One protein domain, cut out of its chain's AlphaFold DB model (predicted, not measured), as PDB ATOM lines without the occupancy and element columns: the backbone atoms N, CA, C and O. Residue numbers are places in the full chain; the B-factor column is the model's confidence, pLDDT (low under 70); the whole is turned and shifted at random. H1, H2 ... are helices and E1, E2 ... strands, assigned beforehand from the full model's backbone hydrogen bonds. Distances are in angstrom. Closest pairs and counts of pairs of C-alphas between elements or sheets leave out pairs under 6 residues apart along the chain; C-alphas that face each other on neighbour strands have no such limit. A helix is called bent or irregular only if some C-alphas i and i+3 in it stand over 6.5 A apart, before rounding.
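This is residues 3 to 80 of the 82 residues of an uncharacterized protein of Thermococcus eurythermalis (UniProt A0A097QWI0). A four-stranded sheet forms a wall with one face bare; H2 runs slantwise over its other face, and H1 stands up from that same face. H3 makes a corner with H2 and leads away as an arm; residues 74 to 80, of which 74 to 78 belong to H3, stick out. The printed part has 78 residues, in the order E1 E2 E3 E4 H1 H2 H3; the sheet order is E1 - E2 - E3 - E4, antiparallel, and the class is mixed. It is compact, with a radius of gyration of the C-alphas of 12.6 A, yet elongated, spanning 41 by 25 by 20 A.

Find C-alpha 3 at (-27.600, 14.550, 9.366), where E1, residues 3 to 6, begins. E2 is residues 11 to 15, E3 18 to 22 and E4 26 to 30, 13.6 A long. H1 is residues 31 to 40, 14.1 A; H2, 47 to 63, 25.1 A; H3, 65 to 78, 20.7 A, ending at C-alpha 78 (-24.818, -12.703, 12.486).

The strands form a meander, each the antiparallel neighbour of the one before. Look for N 5 and O 12 at 2.8 A between E1 and E2, N 13 and O 20 at 2.8 A between E2 and E3, and N 21 and O 27 at 2.8 A between E3 and E4. H1 and H2 on the same face give two layers, helices on one face of a sheet; H2 has a height over the sheet of 8.5 A. H2 is irregular, C-alphas 51 and 54 being 7.4 A apart, with a kink of 39 degrees near residue 54. H1 and H2 touch, about perpendicular at 87 degrees, closest at the C-alphas of Val 34 and Ser 53, 5.8 A. H2 and H3 only just touch, only at the corner, with 3 pairs of C-alphas within 8 A, made by residues 57 to 61 of H2 and 66 to 67 of H3; the closest are Leu 60 and Leu 66, 5.0 A. H3 is not on the sheet. Each O i to N i+4 pair is within hydrogen-bond range in H1 and H3, and 10 of 13 in H2.

The C-alphas farthest apart are those of Lys 8 and Leu 80, 42.8 A. The printed part has no cut and no long link. Residues 73 to 80 have pLDDT under 70.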
ATOM      1  N   ALA A   3     -27.973  13.547  10.363       94.81
ATOM      2  CA  ALA A   3     -27.600  14.550   9.366       94.81
ATOM      3  C   ALA A   3     -28.836  15.249   8.800       94.81
ATOM      4  O   ALA A   3     -29.923  14.674   8.783       94.81
ATOM      5  N   LYS A   4     -28.673  16.492   8.338       97.00
ATOM      6  CA  LYS A   4     -29.742  17.277   7.715       97.00
ATOM      7  C   LYS A   4     -29.296  17.805   6.360       97.00
ATOM      8  O   LYS A   4     -28.206  18.361   6.254       97.00
ATOM      9  N   LEU A   5     -30.146  17.652   5.349       97.25
ATOM     10  CA  LEU A   5     -29.964  18.224   4.020       97.25
ATOM     11  C   LEU A   5     -31.085  19.242   3.795       97.25
ATOM     12  O   LEU A   5     -32.267  18.896   3.811       97.25
ATOM     13  N   GLY A   6     -30.704  20.507   3.640       97.12
ATOM     14  CA  GLY A   6     -31.637  21.597   3.370       97.12
ATOM     15  C   GLY A   6     -31.860  21.774   1.874       97.12
ATOM     16  O   GLY A   6     -30.897  21.891   1.118       97.12
ATOM     17  N   TYR A   7     -33.123  21.834   1.468       96.75
ATOM     18  CA  TYR A   7     -33.552  22.234   0.133       96.75
ATOM     19  C   TYR A   7     -34.294  23.569   0.240       96.75
ATOM     20  O   TYR A   7     -34.540  24.079   1.333       96.75
ATOM     21  N   LYS A   8     -34.652  24.154  -0.904       96.00
ATOM     22  CA  LYS A   8     -35.365  25.438  -0.944       96.00
ATOM     23  C   LYS A   8     -36.733  25.374  -0.251       96.00
ATOM     24  O   LYS A   8     -37.148  26.351   0.362       96.00
ATOM     25  N   ASP A   9     -37.421  24.247  -0.385       95.50
ATOM     26  CA  ASP A   9     -38.817  24.019   0.005       95.50
ATOM     27  C   ASP A   9     -39.014  22.810   0.934       95.50
ATOM     28  O   ASP A   9     -40.077  22.671   1.535       95.50
ATOM     29  N   LYS A  10     -37.986  21.973   1.101       96.56
ATOM     30  CA  LYS A  10     -38.028  20.774   1.946       96.56
ATOM     31  C   LYS A  10     -36.809  20.630   2.850       96.56
ATOM     32  O   LYS A  10     -35.724  21.144   2.576       96.56
ATOM     33  N   LEU A  11     -36.988  19.886   3.937       98.19
ATOM     34  CA  LEU A  11     -35.908  19.464   4.825       98.19
ATOM     35  C   LEU A  11     -35.824  17.943   4.809       98.19
ATOM     36  O   LEU A  11     -36.834  17.267   4.975       98.19
ATOM     37  N   VAL A  12     -34.618  17.409   4.653       98.31
ATOM     38  CA  VAL A  12     -34.365  15.977   4.804       98.31
ATOM     39  C   VAL A  12     -33.540  15.758   6.059       98.31
ATOM     40  O   VAL A  12     -32.533  16.433   6.265       98.31
ATOM     41  N   GLU A  13     -33.952  14.816   6.894       98.06
ATOM     42  CA  GLU A  13     -33.207  14.378   8.066       98.06
ATOM     43  C   GLU A  13     -32.902  12.885   7.951       98.06
ATOM     44  O   GLU A  13     -33.797  12.067   7.769       98.06
ATOM     45  N   ILE A  14     -31.624  12.531   8.064       96.75
ATOM     46  CA  ILE A  14     -31.180  11.149   8.227       96.75
ATOM     47  C   ILE A  14     -31.080  10.919   9.730       96.75
ATOM     48  O   ILE A  14     -30.231  11.525  10.388       96.75
ATOM     49  N   ALA A  15     -31.956  10.082  10.276       93.75
ATOM     50  CA  ALA A  15     -32.067   9.803  11.701       93.75
ATOM     51  C   ALA A  15     -31.819   8.311  11.948       93.75
ATOM     52  O   ALA A  15     -32.717   7.481  11.846       93.75
ATOM     53  N   GLY A  16     -30.570   7.953  12.255       89.81
ATOM     54  CA  GLY A  16     -30.193   6.556  12.467       89.81
ATOM     55  C   GLY A  16     -30.380   5.723  11.198       89.81
ATOM     56  O   GLY A  16     -29.587   5.846  10.268       89.81
ATOM     57  N   SER A  17     -31.411   4.877  11.191       91.69
ATOM     58  CA  SER A  17     -31.778   3.984  10.086       91.69
ATOM     59  C   SER A  17     -32.945   4.496   9.240       91.69
ATOM     60  O   SER A  17     -33.448   3.741   8.411       91.69
ATOM     61  N   GLU A  18     -33.386   5.738   9.436       95.44
ATOM     62  CA  GLU A  18     -34.518   6.334   8.722       95.44
ATOM     63  C   GLU A  18     -34.124   7.608   7.972       95.44
ATOM     64  O   GLU A  18     -33.232   8.356   8.379       95.44
ATOM     65  N   VAL A  19     -34.833   7.860   6.873       97.62
ATOM     66  CA  VAL A  19     -34.788   9.099   6.098       97.62
ATOM     67  C   VAL A  19     -36.152   9.761   6.208       97.62
ATOM     68  O   VAL A  19     -37.153   9.227   5.737       97.62
ATOM     69  N   LEU A  20     -36.172  10.939   6.817       98.31
ATOM     70  CA  LEU A  20     -37.353  11.766   7.018       98.31
ATOM     71  C   LEU A  20     -37.318  12.919   6.016       98.31
ATOM     72  O   LEU A  20     -36.321  13.634   5.937       98.31
ATOM     73  N   VAL A  21     -38.398  13.126   5.273       98.38
ATOM     74  CA  VAL A  21     -38.557  14.238   4.330       98.38
ATOM     75  C   VAL A  21     -39.746  15.080   4.764       98.38
ATOM     76  O   VAL A  21     -40.876  14.596   4.813       98.38
ATOM     77  N   PHE A  22     -39.482  16.342   5.081       98.06
ATOM     78  CA  PHE A  22     -40.477  17.346   5.430       98.06
ATOM     79  C   PHE A  22     -40.754  18.210   4.198       98.06
ATOM     80  O   PHE A  22     -39.970  19.104   3.887       98.06
ATOM     81  N   ASP A  23     -41.856  17.929   3.508       96.56
ATOM     82  CA  ASP A  23     -42.280  18.590   2.264       96.56
ATOM     83  C   ASP A  23     -43.785  18.896   2.333       96.56
ATOM     84  O   ASP A  23     -44.635  18.144   1.848       96.56
ATOM     85  N   GLY A  24     -44.140  19.892   3.156       95.44
ATOM     86  CA  GLY A  24     -45.525  20.198   3.561       95.44
ATOM     87  C   GLY A  24     -46.215  19.113   4.412       95.44
ATOM     88  O   GLY A  24     -47.233  19.375   5.051       95.44
ATOM     89  N   LYS A  25     -45.653  17.901   4.443       96.12
ATOM     90  CA  LYS A  25     -46.018  16.722   5.234       96.12
ATOM     91  C   LYS A  25     -44.745  15.944   5.573       96.12
ATOM     92  O   LYS A  25     -43.699  16.166   4.966       96.12
ATOM     93  N   LEU A  26     -44.847  15.022   6.527       97.69
ATOM     94  CA  LEU A  26     -43.774  14.083   6.835       97.69
ATOM     95  C   LEU A  26     -43.892  12.840   5.946       97.69
ATOM     96  O   LEU A  26     -44.912  12.152   5.971       97.69
ATOM     97  N   TYR A  27     -42.821  12.534   5.225       98.06
ATOM     98  CA  TYR A  27     -42.611  11.257   4.553       98.06
ATOM     99  C   TYR A  27     -41.413  10.561   5.188       98.06
ATOM    100  O   TYR A  27     -40.429  11.212   5.530       98.06
ATOM    101  N   THR A  28     -41.487   9.245   5.343       97.38
ATOM    102  CA  THR A  28     -40.399   8.451   5.918       97.38
ATOM    103  C   THR A  28     -40.120   7.225   5.064       97.38
ATOM    104  O   THR A  28     -41.019   6.697   4.403       97.38
ATOM    105  N   ALA A  29     -38.869   6.782   5.079       97.19
ATOM    106  CA  ALA A  29     -38.476   5.459   4.632       97.19
ATOM    107  C   ALA A  29     -37.260   4.968   5.415       97.19
ATOM    108  O   ALA A  29     -36.461   5.758   5.921       97.19
ATOM    109  N   LEU A  30     -37.075   3.651   5.436       95.50
ATOM    110  CA  LEU A  30     -35.842   3.059   5.933       95.50
ATOM    111  C   LEU A  30     -34.672   3.461   5.030       95.50
ATOM    112  O   LEU A  30     -34.767   3.411   3.805       95.50
ATOM    113  N   LEU A  31     -33.536   3.789   5.635       94.62
ATOM    114  CA  LEU A  31     -32.313   4.111   4.907       94.62
ATOM    115  C   LEU A  31     -31.854   2.940   4.023       94.62
ATOM    116  O   LEU A  31     -31.363   3.153   2.921       94.62
ATOM    117  N   GLU A  32     -32.095   1.705   4.466       92.50
ATOM    118  CA  GLU A  32     -31.853   0.487   3.681       92.50
ATOM    119  C   GLU A  32     -32.637   0.481   2.364       92.50
ATOM    120  O   GLU A  32     -32.081   0.198   1.307       92.50
ATOM    121  N   GLU A  33     -33.914   0.860   2.410       94.94
ATOM    122  CA  GLU A  33     -34.784   0.948   1.237       94.94
ATOM    123  C   GLU A  33     -34.326   2.053   0.281       94.94
ATOM    124  O   GLU A  33     -34.359   1.878  -0.937       94.94
ATOM    125  N   VAL A  34     -33.850   3.174   0.828       96.25
ATOM    126  CA  VAL A  34     -33.282   4.286   0.052       96.25
ATOM    127  C   VAL A  34     -32.001   3.858  -0.667       96.25
ATOM    128  O   VAL A  34     -31.849   4.121  -1.862       96.25
ATOM    129  N   VAL A  35     -31.106   3.147   0.022       93.50
ATOM    130  CA  VAL A  35     -29.884   2.590  -0.578       93.50
ATOM    131  C   VAL A  35     -30.234   1.535  -1.631       93.50
ATOM    132  O   VAL A  35     -29.698   1.576  -2.739       93.50
ATOM    133  N   ARG A  36     -31.178   0.633  -1.342       92.75
ATOM    134  CA  ARG A  36     -31.635  -0.390  -2.292       92.75
ATOM    135  C   ARG A  36     -32.223   0.231  -3.556       92.75
ATOM    136  O   ARG A  36     -31.886  -0.197  -4.657       92.75
ATOM    137  N   TYR A  37     -33.051   1.264  -3.408       95.19
ATOM    138  CA  TYR A  37     -33.597   2.020  -4.532       95.19
ATOM    139  C   TYR A  37     -32.499   2.647  -5.388       95.19
ATOM    140  O   TYR A  37     -32.543   2.545  -6.610       95.19
ATOM    141  N   TYR A  38     -31.500   3.265  -4.755       93.75
ATOM    142  CA  TYR A  38     -30.376   3.873  -5.460       93.75
ATOM    143  C   TYR A  38     -29.571   2.847  -6.273       93.75
ATOM    144  O   TYR A  38     -29.195   3.132  -7.408       93.75
ATOM    145  N   LEU A  39     -29.325   1.658  -5.714       90.69
ATOM    146  CA  LEU A  39     -28.510   0.617  -6.351       90.69
ATOM    147  C   LEU A  39     -29.263  -0.175  -7.428       90.69
ATOM    148  O   LEU A  39     -28.690  -0.501  -8.465       90.69
ATOM    149  N   HIS A  40     -30.533  -0.502  -7.186       92.38
ATOM    150  CA  HIS A  40     -31.292  -1.454  -8.006       92.38
ATOM    151  C   HIS A  40     -32.487  -0.831  -8.734       92.38
ATOM    152  O   HIS A  40     -33.231  -1.541  -9.409       92.38
ATOM    153  N   GLY A  41     -32.739   0.468  -8.553       89.19
ATOM    154  CA  GLY A  41     -33.890   1.167  -9.130       89.19
ATOM    155  C   GLY A  41     -35.251   0.691  -8.609       89.19
ATOM    156  O   GLY A  41     -36.283   1.091  -9.143       89.19
ATOM    157  N   SER A  42     -35.280  -0.172  -7.587       82.31
ATOM    158  CA  SER A  42     -36.493  -0.829  -7.093       82.31
ATOM    159  C   SER A  42     -36.558  -0.815  -5.563       82.31
ATOM    160  O   SER A  42     -35.693  -1.343  -4.866       82.31
ATOM    161  N   ALA A  43     -37.599  -0.167  -5.038       85.69
ATOM    162  CA  ALA A  43     -37.980  -0.161  -3.627       85.69
ATOM    163  C   ALA A  43     -39.365   0.482  -3.471       85.69
ATOM    164  O   ALA A  43     -39.782   1.300  -4.300       85.69
ATOM    165  N   VAL A  44     -40.065   0.164  -2.383       88.75
ATOM    166  CA  VAL A  44     -41.353   0.790  -2.060       88.75
ATOM    167  C   VAL A  44     -41.087   2.077  -1.282       88.75
ATOM    168  O   VAL A  44     -41.142   2.115  -0.059       88.75
ATOM    169  N   LEU A  45     -40.765   3.143  -2.015       95.44
ATOM    170  CA  LEU A  45     -40.514   4.467  -1.443       95.44
ATOM    171  C   LEU A  45     -41.652   5.442  -1.759       95.44
ATOM    172  O   LEU A  45     -42.128   5.452  -2.905       95.44
ATOM    173  N   PRO A  46     -42.042   6.320  -0.816       96.00
ATOM    174  CA  PRO A  46     -42.864   7.483  -1.128       96.00
ATOM    175  C   PRO A  46     -42.193   8.361  -2.201       96.00
ATOM    176  O   PRO A  46     -40.965   8.485  -2.188       96.00
ATOM    177  N   PRO A  47     -42.954   9.010  -3.106       95.56
ATOM    178  CA  PRO A  47     -42.384   9.859  -4.158       95.56
ATOM    179  C   PRO A  47     -41.402  10.918  -3.634       95.56
ATOM    180  O   PRO A  47     -40.279  10.993  -4.125       95.56
ATOM    181  N   ALA A  48     -41.762  11.626  -2.556       96.94
ATOM    182  CA  ALA A  48     -40.914  12.646  -1.932       96.94
ATOM    183  C   ALA A  48     -39.552  12.105  -1.449       96.94
ATOM    184  O   ALA A  48     -38.550  12.816  -1.482       96.94
ATOM    185  N   VAL A  49     -39.490  10.832  -1.038       97.75
ATOM    186  CA  VAL A  49     -38.236  10.176  -0.637       97.75
ATOM    187  C   VAL A  49     -37.408   9.778  -1.863       97.75
ATOM    188  O   VAL A  49     -36.186   9.937  -1.854       97.75
ATOM    189  N   ARG A  50     -38.043   9.302  -2.946       96.69
ATOM    190  CA  ARG A  50     -37.339   8.944  -4.198       96.69
ATOM    191  C   ARG A  50     -36.588  10.132  -4.781       96.69
ATOM    192  O   ARG A  50     -35.447   9.974  -5.205       96.69
ATOM    193  N   GLU A  51     -37.212  11.306  -4.762       96.38
ATOM    194  CA  GLU A  51     -36.625  12.545  -5.281       96.38
ATOM    195  C   GLU A  51     -35.300  12.911  -4.605       96.38
ATOM    196  O   GLU A  51     -34.401  13.416  -5.267       96.38
ATOM    197  N   VAL A  52     -35.164  12.636  -3.306       97.12
ATOM    198  CA  VAL A  52     -33.968  12.990  -2.520       97.12
ATOM    199  C   VAL A  52     -32.998  11.820  -2.337       97.12
ATOM    200  O   VAL A  52     -31.923  11.987  -1.765       97.12
ATOM    201  N   SER A  53     -33.348  10.623  -2.821       96.62
ATOM    202  CA  SER A  53     -32.586   9.389  -2.573       96.62
ATOM    203  C   SER A  53     -31.150   9.468  -3.096       96.62
ATOM    204  O   SER A  53     -30.225   8.993  -2.442       96.62
ATOM    205  N   ASN A  54     -30.947  10.102  -4.256       96.56
ATOM    206  CA  ASN A  54     -29.617  10.268  -4.843       96.56
ATOM    207  C   ASN A  54     -28.707  11.129  -3.953       96.56
ATOM    208  O   ASN A  54     -27.580  10.737  -3.655       96.56
ATOM    209  N   ASP A  55     -29.225  12.260  -3.475       97.56
ATOM    210  CA  ASP A  55     -28.478  13.201  -2.642       97.56
ATOM    211  C   ASP A  55     -28.188  12.627  -1.255       97.56
ATOM    212  O   ASP A  55     -27.086  12.808  -0.735       97.56
ATOM    213  N   VAL A  56     -29.131  11.868  -0.685       96.75
ATOM    214  CA  VAL A  56     -28.917  11.124   0.564       96.75
ATOM    215  C   VAL A  56     -27.752  10.147   0.412       96.75
ATOM    216  O   VAL A  56     -26.813  10.196   1.202       96.75
ATOM    217  N   VAL A  57     -27.758   9.292  -0.615       95.56
ATOM    218  CA  VAL A  57     -26.686   8.297  -0.795       95.56
ATOM    219  C   VAL A  57     -25.345   8.963  -1.108       95.56
ATOM    220  O   VAL A  57     -24.322   8.577  -0.544       95.56
ATOM    221  N   ARG A  58     -25.327  10.011  -1.937       95.38
ATOM    222  CA  ARG A  58     -24.106  10.787  -2.212       95.38
ATOM    223  C   ARG A  58     -23.543  11.455  -0.964       95.38
ATOM    224  O   ARG A  58     -22.326  11.486  -0.791       95.38
ATOM    225  N   PHE A  59     -24.408  11.977  -0.098       95.69
ATOM    226  CA  PHE A  59     -23.993  12.531   1.182       95.69
ATOM    227  C   PHE A  59     -23.299  11.464   2.036       95.69
ATOM    228  O   PHE A  59     -22.181  11.704   2.485       95.69
ATOM    229  N   LEU A  60     -23.906  10.280   2.170       93.56
ATOM    230  CA  LEU A  60     -23.358   9.170   2.956       93.56
ATOM    231  C   LEU A  60     -22.028   8.640   2.409       93.56
ATOM    232  O   LEU A  60     -21.137   8.300   3.182       93.56
ATOM    233  N   LEU A  61     -21.880   8.585   1.083       92.81
ATOM    234  CA  LEU A  61     -20.614   8.230   0.437       92.81
ATOM    235  C   LEU A  61     -19.523   9.258   0.751       92.81
ATOM    236  O   LEU A  61     -18.394   8.889   1.054       92.81
ATOM    237  N   ARG A  62     -19.859  10.552   0.712       93.12
ATOM    238  CA  ARG A  62     -18.906  11.633   0.993       93.12
ATOM    239  C   ARG A  62     -18.458  11.656   2.454       93.12
ATOM    240  O   ARG A  62     -17.325  12.046   2.721       93.12
ATOM    241  N   THR A  63     -19.335  11.304   3.390       91.38
ATOM    242  CA  THR A  63     -19.019  11.308   4.826       91.38
ATOM    243  C   THR A  63     -18.427   9.989   5.326       91.38
ATOM    244  O   THR A  63     -17.970   9.942   6.462       91.38
ATOM    245  N   GLY A  64     -18.414   8.933   4.503       87.56
ATOM    246  CA  GLY A  64     -18.001   7.583   4.917       87.56
ATOM    247  C   GLY A  64     -19.049   6.851   5.768       87.56
ATOM    248  O   GLY A  64     -18.830   5.727   6.221       87.56
ATOM    249  N   ASP A  65     -20.222   7.451   5.965       87.88
ATOM    250  CA  ASP A  65     -21.277   6.891   6.809       87.88
ATOM    251  C   ASP A  65     -21.993   5.696   6.159       87.88
ATOM    252  O   ASP A  65     -22.632   4.903   6.856       87.88
ATOM    253  N   LEU A  66     -21.895   5.542   4.831       83.25
ATOM    254  CA  LEU A  66     -22.499   4.405   4.132       83.25
ATOM    255  C   LEU A  66     -21.843   3.078   4.535       83.25
ATOM    256  O   LEU A  66     -22.544   2.100   4.784       83.25
ATOM    257  N   GLU A  67     -20.512   3.048   4.639       80.56
ATOM    258  CA  GLU A  67     -19.768   1.851   5.052       80.56
ATOM    259  C   GLU A  67     -20.128   1.455   6.486       80.56
ATOM    260  O   GLU A  67     -20.437   0.295   6.756       80.56
ATOM    261  N   THR A  68     -20.200   2.446   7.379       78.50
ATOM    262  CA  THR A  68     -20.611   2.257   8.778       78.50
ATOM    263  C   THR A  68     -22.030   1.688   8.871       78.50
ATOM    264  O   THR A  68     -22.293   0.770   9.649       78.50
ATOM    265  N   PHE A  69     -22.959   2.193   8.051       78.81
ATOM    266  CA  PHE A  69     -24.325   1.676   7.987       78.81
ATOM    267  C   PHE A  69     -24.366   0.209   7.534       78.81
ATOM    268  O   PHE A  69     -25.015  -0.612   8.185       78.81
ATOM    269  N   VAL A  70     -23.643  -0.144   6.467       76.50
ATOM    270  CA  VAL A  70     -23.606  -1.521   5.945       76.50
ATOM    271  C   VAL A  70     -22.991  -2.483   6.966       76.50
ATOM    272  O   VAL A  70     -23.574  -3.529   7.241       76.50
ATOM    273  N   GLN A  71     -21.870  -2.113   7.591       72.00
ATOM    274  CA  GLN A  71     -21.219  -2.933   8.618       72.00
ATOM    275  C   GLN A  71     -22.119  -3.167   9.836       72.00
ATOM    276  O   GLN A  71     -22.216  -4.297  10.317       72.00
ATOM    277  N   SER A  72     -22.838  -2.132  10.291       70.50
ATOM    278  CA  SER A  72     -23.770  -2.269  11.414       70.50
ATOM    279  C   SER A  72     -24.870  -3.300  11.132       70.50
ATOM    280  O   SER A  72     -25.219  -4.080  12.010       70.50
ATOM    281  N   ARG A  73     -25.377  -3.378   9.895       68.38
ATOM    282  CA  ARG A  73     -26.406  -4.354   9.507       68.38
ATOM    283  C   ARG A  73     -25.880  -5.786   9.446       68.38
ATOM    284  O   ARG A  73     -26.604  -6.694   9.842       68.38
ATOM    285  N   ILE A  74     -24.639  -5.983   8.998       61.53
ATOM    286  CA  ILE A  74     -24.000  -7.309   8.955       61.53
ATOM    287  C   ILE A  74     -23.826  -7.864  10.379       61.53
ATOM    288  O   ILE A  74     -24.219  -8.998  10.636       61.53
ATOM    289  N   GLN A  75     -23.361  -7.044  11.330       55.47
ATOM    290  CA  GLN A  75     -23.210  -7.454  12.737       55.47
ATOM    291  C   GLN A  75     -24.533  -7.874  13.409       55.47
ATOM    292  O   GLN A  75     -24.549  -8.785  14.239       55.47
ATOM    293  N   TYR A  76     -25.658  -7.247  13.052       52.78
ATOM    294  CA  TYR A  76     -26.974  -7.654  13.563       52.78
ATOM    295  C   TYR A  76     -27.522  -8.928  12.895       52.78
ATOM    296  O   TYR A  76     -28.300  -9.647  13.513       52.78
ATOM    297  N   GLY A  77     -27.129  -9.225  11.652       55.97
ATOM    298  CA  GLY A  77     -27.534 -10.453  10.959       55.97
ATOM    299  C   GLY A  77     -26.844 -11.706  11.506       55.97
ATOM    300  O   GLY A  77     -27.478 -12.750  11.636       55.97
ATOM    301  N   GLU A  78     -25.569 -11.592  11.885       48.38
ATOM    302  CA  GLU A  78     -24.818 -12.703  12.486       48.38
ATOM    303  C   GLU A  78     -25.288 -13.036  13.911       48.38
ATOM    304  O   GLU A  78     -25.356 -14.205  14.274       48.38
ATOM    305  N   SER A  79     -25.710 -12.042  14.697       51.59
ATOM    306  CA  SER A  79     -26.134 -12.234  16.098       51.59
ATOM    307  C   SER A  79     -27.524 -12.860  16.286       51.59
ATOM    308  O   SER A  79     -27.910 -13.155  17.414       51.59
ATOM    309  N   LEU A  80     -28.278 -13.080  15.205       51.66
ATOM    310  CA  LEU A  80     -29.555 -13.809  15.215       51.66
ATOM    311  C   LEU A  80     -29.421 -15.257  14.708       51.66
ATOM    312  O   LEU A  80     -30.434 -15.940  14.561       51.66
TER     313      LEU A  80